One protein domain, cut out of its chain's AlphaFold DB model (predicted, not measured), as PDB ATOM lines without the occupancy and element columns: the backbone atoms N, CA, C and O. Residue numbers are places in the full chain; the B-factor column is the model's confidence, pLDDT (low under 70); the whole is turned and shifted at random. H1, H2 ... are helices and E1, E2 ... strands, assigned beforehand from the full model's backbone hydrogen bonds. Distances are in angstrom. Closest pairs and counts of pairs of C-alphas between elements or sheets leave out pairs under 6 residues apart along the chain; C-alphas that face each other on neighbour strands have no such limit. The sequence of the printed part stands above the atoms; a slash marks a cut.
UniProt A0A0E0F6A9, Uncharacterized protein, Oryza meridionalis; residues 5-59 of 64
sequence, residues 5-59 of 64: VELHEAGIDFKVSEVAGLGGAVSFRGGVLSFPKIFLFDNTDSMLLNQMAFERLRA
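AT A GLANCE: This is residues 5 to 59 of the 64 residues of an uncharacterized protein of Oryza meridionalis (UniProt A0A0E0F6A9). A small three-stranded sheet and a lone long helix form two separate parts, with an open gap between them that is crossed by the stretch after E3. A short helix, H1, lies near the end of the sheet where E1 begins; another, H2, lies near the other end, where E1 and E3 finish; residues 44 to 47 and 49 to 58 of H3 stand free of the rest. The printed part has 55 residues, with three named helices and three named strands in the order H1, E1, H2, E2, E3, H3. The sheet runs E1, E3, E2 and is mixed, E1 and E3 parallel, E3 and E2 antiparallel, and the class is mixed, helices and strands. The whole is loose, with a radius of gyration of the C-alphas of 13.4 A and spans of 30 by 25 by 19 A.

IN THESE COORDINATES: H1 is residues 5 to 9, 6.2 A long, and begins at C-alpha 5 at (239.368, 362.391, 280.500). E1 follows as residues 13 to 17, 12.7 A. H2 is residues 22 to 25, 5.5 A, and E2 is residues 27 to 29, 6.6 A. E3, residues 32 to 36, is 13.1 A long and ends at C-alpha 36 at (223.685, 352.610, 285.510). H3, residues 44 to 58, is 21.2 A long and ends at C-alpha 58 at (235.572, 363.672, 306.906).

HOW THE PARTS SIT: E3 is the inner strand of the sheet; E1 and E2 are its edge strands. E1 and E3 are parallel at 30 degrees, with N 15 and O 33 2.9 A apart and N 17 and O 35 2.8 A apart, both within hydrogen-bond range. E2 and E3 form a hairpin, antiparallel at 162 degrees, with N 34 and O 27 within hydrogen-bond range at 2.8 A. H1 is only just on the sheet, with 5 pairs of C-alphas within 10 A, and only grazes it with residues 7 to 8; the closest C-alphas of H1 and E1 are those of Leu 7 and Asp 13, 7.8 A apart. H2 is on the sheet but only grazes it, with residues 22 to 25; the closest C-alphas of H2 and E3 are those of Ala 25 and Pro 36, 5.4 A apart. H3 is not on the sheet, touches no helix, and is apart from E1 and E2. In H1 and H3 every O i to N i+4 pair is within hydrogen-bond range; H2 is too short for such a pair.

THE WHOLE: The two C-alphas farthest apart, those of Gly 30 and Asp 42, are 33.7 A apart. Without the stretches that stand free, residues 41 to 47 and 49 to 59, the body spans 27 by 21 by 15 A. The printed part has no cut and no long link: the link from E3 to H3, 7 residues, is short, and the others are tight. The mean pLDDT of the printed part is 89.2, and residue 59 is the one printed residue under 70.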
ATOM      1  N   VAL A   5     238.261 362.436 281.468       94.69
ATOM      2  CA  VAL A   5     239.368 362.391 280.500       94.69
ATOM      3  C   VAL A   5     240.604 361.742 281.117       94.69
ATOM      4  O   VAL A   5     241.120 360.785 280.555       94.69
ATOM      5  N   GLU A   6     241.016 362.179 282.310       96.56
ATOM      6  CA  GLU A   6     242.175 361.606 283.015       96.56
ATOM      7  C   GLU A   6     241.979 360.113 283.321       96.56
ATOM      8  O   GLU A   6     242.926 359.332 283.269       96.56
ATOM      9  N   LEU A   7     240.746 359.695 283.632       94.62
ATOM     10  CA  LEU A   7     240.418 358.280 283.821       94.62
ATOM     11  C   LEU A   7     240.557 357.494 282.511       94.62
ATOM     12  O   LEU A   7     241.160 356.422 282.509       94.62
ATOM     13  N   HIS A   8     240.048 358.032 281.404       94.50
ATOM     14  CA  HIS A   8     240.166 357.389 280.099       94.50
ATOM     15  C   HIS A   8     241.626 357.250 279.651       94.50
ATOM     16  O   HIS A   8     242.049 356.166 279.256       94.50
ATOM     17  N   GLU A   9     242.425 358.307 279.802       97.06
ATOM     18  CA  GLU A   9     243.864 358.292 279.498       97.06
ATOM     19  C   GLU A   9     244.647 357.312 280.384       97.06
ATOM     20  O   GLU A   9     245.654 356.751 279.955       97.06
ATOM     21  N   ALA A  10     244.162 357.046 281.599       96.38
ATOM     22  CA  ALA A  10     244.709 356.025 282.489       96.38
ATOM     23  C   ALA A  10     244.284 354.584 282.122       96.38
ATOM     24  O   ALA A  10     244.626 353.649 282.848       96.38
ATOM     25  N   GLY A  11     243.551 354.387 281.021       96.31
ATOM     26  CA  GLY A  11     243.081 353.078 280.560       96.31
ATOM     27  C   GLY A  11     241.793 352.607 281.236       96.31
ATOM     28  O   GLY A  11     241.555 351.402 281.317       96.31
ATOM     29  N   ILE A  12     240.984 353.536 281.763       97.38
ATOM     30  CA  ILE A  12     239.660 353.228 282.305       97.38
ATOM     31  C   ILE A  12     238.593 353.522 281.255       97.38
ATOM     32  O   ILE A  12     238.324 354.674 280.917       97.38
ATOM     33  N   ASP A  13     237.935 352.471 280.788       96.25
ATOM     34  CA  ASP A  13     236.806 352.574 279.873       96.25
ATOM     35  C   ASP A  13     235.487 352.700 280.631       96.25
ATOM     36  O   ASP A  13     235.328 352.217 281.754       96.25
ATOM     37  N   PHE A  14     234.498 353.318 279.989       94.44
ATOM     38  CA  PHE A  14     233.175 353.533 280.564       94.44
ATOM     39  C   PHE A  14     232.129 352.711 279.821       94.44
ATOM     40  O   PHE A  14     232.071 352.707 278.592       94.44
ATOM     41  N   LYS A  15     231.261 352.037 280.576       94.94
ATOM     42  CA  LYS A  15     230.149 351.253 280.036       94.94
ATOM     43  C   LYS A  15     228.854 351.595 280.763       94.94
ATOM     44  O   LYS A  15     228.824 351.693 281.987       94.94
ATOM     45  N   VAL A  16     227.763 351.719 280.012       94.06
ATOM     46  CA  VAL A  16     226.426 351.818 280.608       94.06
ATOM     47  C   VAL A  16     225.991 350.434 281.094       94.06
ATOM     48  O   VAL A  16     226.086 349.443 280.371       94.06
ATOM     49  N   SER A  17     225.542 350.369 282.341       92.25
ATOM     50  CA  SER A  17     224.956 349.178 282.941       92.25
ATOM     51  C   SER A  17     223.469 349.103 282.615       92.25
ATOM     52  O   SER A  17     222.749 350.088 282.780       92.25
ATOM     53  N   GLU A  18     223.014 347.916 282.220       88.88
ATOM     54  CA  GLU A  18     221.593 347.602 282.010       88.88
ATOM     55  C   GLU A  18     220.845 347.358 283.333       88.88
ATOM     56  O   GLU A  18     219.618 347.295 283.372       88.88
ATOM     57  N   VAL A  19     221.580 347.204 284.440       88.62
ATOM     58  CA  VAL A  19     220.997 347.014 285.770       88.62
ATOM     59  C   VAL A  19     220.523 348.364 286.306       88.62
ATOM     60  O   VAL A  19     221.244 349.359 286.240       88.62
ATOM     61  N   ALA A  20     219.313 348.405 286.861       84.06
ATOM     62  CA  ALA A  20     218.757 349.617 287.449       84.06
ATOM     63  C   ALA A  20     219.317 349.893 288.856       84.06
ATOM     64  O   ALA A  20     219.541 348.977 289.647       84.06
ATOM     65  N   GLY A  21     219.452 351.180 289.189       81.12
ATOM     66  CA  GLY A  21     219.846 351.640 290.522       81.12
ATOM     67  C   GLY A  21     221.346 351.520 290.815       81.12
ATOM     68  O   GLY A  21     222.088 350.828 290.135       81.12
ATOM     69  N   LEU A  22     221.817 352.228 291.845       83.75
ATOM     70  CA  LEU A  22     223.249 352.293 292.180       83.75
ATOM     71  C   LEU A  22     223.761 351.022 292.877       83.75
ATOM     72  O   LEU A  22     224.879 350.575 292.618       83.75
ATOM     73  N   GLY A  23     222.941 350.429 293.749       80.56
ATOM     74  CA  GLY A  23     223.273 349.234 294.524       80.56
ATOM     75  C   GLY A  23     223.236 347.967 293.672       80.56
ATOM     76  O   GLY A  23     222.297 347.190 293.771       80.56
ATOM     77  N   GLY A  24     224.232 347.777 292.812       80.88
ATOM     78  CA  GLY A  24     224.395 346.561 292.005       80.88
ATOM     79  C   GLY A  24     224.771 346.815 290.548       80.88
ATOM     80  O   GLY A  24     225.370 345.948 289.919       80.88
ATOM     81  N   ALA A  25     224.483 348.004 290.017       86.69
ATOM     82  CA  ALA A  25     224.830 348.352 288.641       86.69
ATOM     83  C   ALA A  25     226.216 348.998 288.496       86.69
ATOM     84  O   ALA A  25     226.742 349.052 287.382       86.69
ATOM     85  N   VAL A  26     226.792 349.480 289.603       92.06
ATOM     86  CA  VAL A  26     228.138 350.060 289.645       92.06
ATOM     87  C   VAL A  26     229.158 348.949 289.863       92.06
ATOM     88  O   VAL A  26     229.136 348.263 290.885       92.06
ATOM     89  N   SER A  27     230.067 348.763 288.910       93.00
ATOM     90  CA  SER A  27     231.170 347.810 289.059       93.00
ATOM     91  C   SER A  27     232.393 348.234 288.261       93.00
ATOM     92  O   SER A  27     232.275 348.918 287.248       93.00
ATOM     93  N   PHE A  28     233.569 347.806 288.713       94.44
ATOM     94  CA  PHE A  28     234.827 348.026 288.012       94.44
ATOM     95  C   PHE A  28     235.542 346.691 287.820       94.44
ATOM     96  O   PHE A  28     235.886 346.029 288.803       94.44
ATOM     97  N   ARG A  29     235.718 346.255 286.569       95.00
ATOM     98  CA  ARG A  29     236.404 344.994 286.235       95.00
ATOM     99  C   ARG A  29     237.180 345.140 284.937       95.00
ATOM    100  O   ARG A  29     236.634 345.611 283.948       95.00
ATOM    101  N   GLY A  30     238.439 344.699 284.949       95.31
ATOM    102  CA  GLY A  30     239.281 344.669 283.749       95.31
ATOM    103  C   GLY A  30     239.454 346.033 283.080       95.31
ATOM    104  O   GLY A  30     239.434 346.099 281.861       95.31
ATOM    105  N   GLY A  31     239.545 347.115 283.863       95.81
ATOM    106  CA  GLY A  31     239.654 348.477 283.327       95.81
ATOM    107  C   GLY A  31     238.322 349.114 282.925       95.81
ATOM    108  O   GLY A  31     238.299 350.296 282.625       95.81
ATOM    109  N   VAL A  32     237.196 348.399 282.983       96.81
ATOM    110  CA  VAL A  32     235.890 348.956 282.604       96.81
ATOM    111  C   VAL A  32     235.091 349.346 283.844       96.81
ATOM    112  O   VAL A  32     234.757 348.492 284.673       96.81
ATOM    113  N   LEU A  33     234.742 350.627 283.949       95.00
ATOM    114  CA  LEU A  33     233.764 351.151 284.894       95.00
ATOM    115  C   LEU A  33     232.363 351.062 284.280       95.00
ATOM    116  O   LEU A  33     231.999 351.826 283.386       95.00
ATOM    117  N   SER A  34     231.566 350.122 284.782       94.56
ATOM    118  CA  SER A  34     230.155 349.977 284.436       94.56
ATOM    119  C   SER A  34     229.299 350.804 285.391       94.56
ATOM    120  O   SER A  34     229.441 350.665 286.608       94.56
ATOM    121  N   PHE A  35     228.397 351.627 284.857       92.94
ATOM    122  CA  PHE A  35     227.558 352.531 285.650       92.94
ATOM    123  C   PHE A  35     226.116 352.582 285.113       92.94
ATOM    124  O   PHE A  35     225.935 352.633 283.896       92.94
ATOM    125  N   PRO A  36     225.075 352.552 285.966       92.31
ATOM    126  CA  PRO A  36     223.685 352.610 285.510       92.31
ATOM    127  C   PRO A  36     223.366 353.943 284.845       92.31
ATOM    128  O   PRO A  36     223.908 354.988 285.210       92.31
ATOM    129  N   LYS A  37     222.392 353.938 283.935       89.69
ATOM    130  CA  LYS A  37     221.782 355.189 283.491       89.69
ATOM    131  C   LYS A  37     221.052 355.835 284.673       89.69
ATOM    132  O   LYS A  37     220.153 355.232 285.254       89.69
ATOM    133  N   ILE A  38     221.445 357.057 285.020       84.31
ATOM    134  CA  ILE A  38     220.804 357.857 286.065       84.31
ATOM    135  C   ILE A  38     220.176 359.102 285.451       84.31
ATOM    136  O   ILE A  38     220.740 359.713 284.543       84.31
ATOM    137  N   PHE A  39     218.998 359.469 285.944       82.75
ATOM    138  CA  PHE A  39     218.361 360.734 285.610       82.75
ATOM    139  C   PHE A  39     218.755 361.753 286.673       82.75
ATOM    140  O   PHE A  39     218.484 361.554 287.857       82.75
ATOM    141  N   LEU A  40     219.438 362.809 286.240       83.25
ATOM    142  CA  LEU A  40     219.753 363.954 287.079       83.25
ATOM    143  C   LEU A  40     218.591 364.941 286.955       83.25
ATOM    144  O   LEU A  40     218.204 365.304 285.846       83.25
ATOM    145  N   PHE A  41     218.023 365.332 288.087       84.31
ATOM    146  CA  PHE A  41     217.047 366.414 288.174       84.31
ATOM    147  C   PHE A  41     217.756 367.672 288.681       84.31
ATOM    148  O   PHE A  41     218.878 367.586 289.174       84.31
ATOM    149  N   ASP A  42     217.114 368.833 288.591       86.69
ATOM    150  CA  ASP A  42     217.760 370.151 288.734       86.69
ATOM    151  C   ASP A  42     218.673 370.311 289.964       86.69
ATOM    152  O   ASP A  42     219.695 370.988 289.900       86.69
ATOM    153  N   ASN A  43     218.346 369.668 291.090       85.19
ATOM    154  CA  ASN A  43     219.139 369.764 292.320       85.19
ATOM    155  C   ASN A  43     220.074 368.562 292.571       85.19
ATOM    156  O   ASN A  43     220.660 368.437 293.647       85.19
ATOM    157  N   THR A  44     220.203 367.634 291.620       87.19
ATOM    158  CA  THR A  44     221.050 366.442 291.772       87.19
ATOM    159  C   THR A  44     222.536 366.798 291.741       87.19
ATOM    160  O   THR A  44     223.303 366.235 292.521       87.19
ATOM    161  N   ASP A  45     222.940 367.773 290.927       84.25
ATOM    162  CA  ASP A  45     224.340 368.200 290.832       84.25
ATOM    163  C   ASP A  45     224.848 368.763 292.162       84.25
ATOM    164  O   ASP A  45     225.890 368.342 292.670       84.25
ATOM    165  N   SER A  46     224.078 369.664 292.780       88.31
ATOM    166  CA  SER A  46     224.424 370.251 294.078       88.31
ATOM    167  C   SER A  46     224.483 369.179 295.174       88.31
ATOM    168  O   SER A  46     225.405 369.183 295.991       88.31
ATOM    169  N   MET A  47     223.562 368.208 295.158       89.00
ATOM    170  CA  MET A  47     223.560 367.080 296.090       89.00
ATOM    171  C   MET A  47     224.829 366.232 295.948       89.00
ATOM    172  O   MET A  47     225.493 365.966 296.950       89.00
ATOM    173  N   LEU A  48     225.193 365.828 294.726       86.69
ATOM    174  CA  LEU A  48     226.383 365.005 294.475       86.69
ATOM    175  C   LEU A  48     227.678 365.751 294.825       86.69
ATOM    176  O   LEU A  48     228.569 365.175 295.450       86.69
ATOM    177  N   LEU A  49     227.770 367.043 294.494       87.44
ATOM    178  CA  LEU A  49     228.907 367.889 294.875       87.44
ATOM    179  C   LEU A  49     229.032 368.017 296.401       87.44
ATOM    180  O   LEU A  49     230.132 367.865 296.937       87.44
ATOM    181  N   ASN A  50     227.917 368.224 297.107       90.69
ATOM    182  CA  ASN A  50     227.892 368.292 298.569       90.69
ATOM    183  C   ASN A  50     228.299 366.960 299.212       90.69
ATOM    184  O   ASN A  50     229.050 366.966 300.185       90.69
ATOM    185  N   GLN A  51     227.878 365.822 298.647       88.25
ATOM    186  CA  GLN A  51     228.319 364.497 299.103       88.25
ATOM    187  C   GLN A  51     229.834 364.319 298.929       88.25
ATOM    188  O   GLN A  51     230.525 363.942 299.875       88.25
ATOM    189  N   MET A  52     230.390 364.675 297.765       87.75
ATOM    190  CA  MET A  52     231.843 364.621 297.552       87.75
ATOM    191  C   MET A  52     232.608 365.546 298.506       87.75
ATOM    192  O   MET A  52     233.684 365.179 298.982       87.75
ATOM    193  N   ALA A  53     232.079 366.741 298.787       89.31
ATOM    194  CA  ALA A  53     232.671 367.674 299.742       89.31
ATOM    195  C   ALA A  53     232.642 367.116 301.173       89.31
ATOM    196  O   ALA A  53     233.664 367.146 301.855       89.31
ATOM    197  N   PHE A  54     231.510 366.556 301.605       90.06
ATOM    198  CA  PHE A  54     231.348 365.964 302.933       90.06
ATOM    199  C   PHE A  54     232.331 364.813 303.178       90.06
ATOM    200  O   PHE A  54     233.034 364.815 304.188       90.06
ATOM    201  N   GLU A  55     232.467 363.882 302.231       86.88
ATOM    202  CA  GLU A  55     233.423 362.770 302.344       86.88
ATOM    203  C   GLU A  55     234.879 363.258 302.385       86.88
ATOM    204  O   GLU A  55     235.691 362.795 303.189       86.88
ATOM    205  N   ARG A  56     235.214 364.270 301.575       83.94
ATOM    206  CA  ARG A  56     236.550 364.891 301.575       83.94
ATOM    207  C   ARG A  56     236.880 365.614 302.878       83.94
ATOM    208  O   ARG A  56     238.045 365.633 303.263       83.94
ATOM    209  N   LEU A  57     235.885 366.213 303.530       84.81
ATOM    210  CA  LEU A  57     236.045 366.895 304.816       84.81
ATOM    211  C   LEU A  57     236.133 365.910 305.991       84.81
ATOM    212  O   LEU A  57     236.755 366.232 307.002       84.81
ATOM    213  N   ARG A  58     235.544 364.714 305.865       73.06
ATOM    214  CA  ARG A  58     235.572 363.672 306.906       73.06
ATOM    215  C   ARG A  58     236.833 362.823 306.911       73.06
ATOM    216  O   ARG A  58     237.120 362.225 307.942       73.06
ATOM    217  N   ALA A  59     237.582 362.757 305.813       63.22
ATOM    218  CA  ALA A  59     238.840 362.021 305.774       63.22
ATOM    219  C   ALA A  59     239.925 362.766 306.582       63.22
ATOM    220  O   ALA A  59     240.403 363.814 306.130       63.22
TER     221      ALA A  59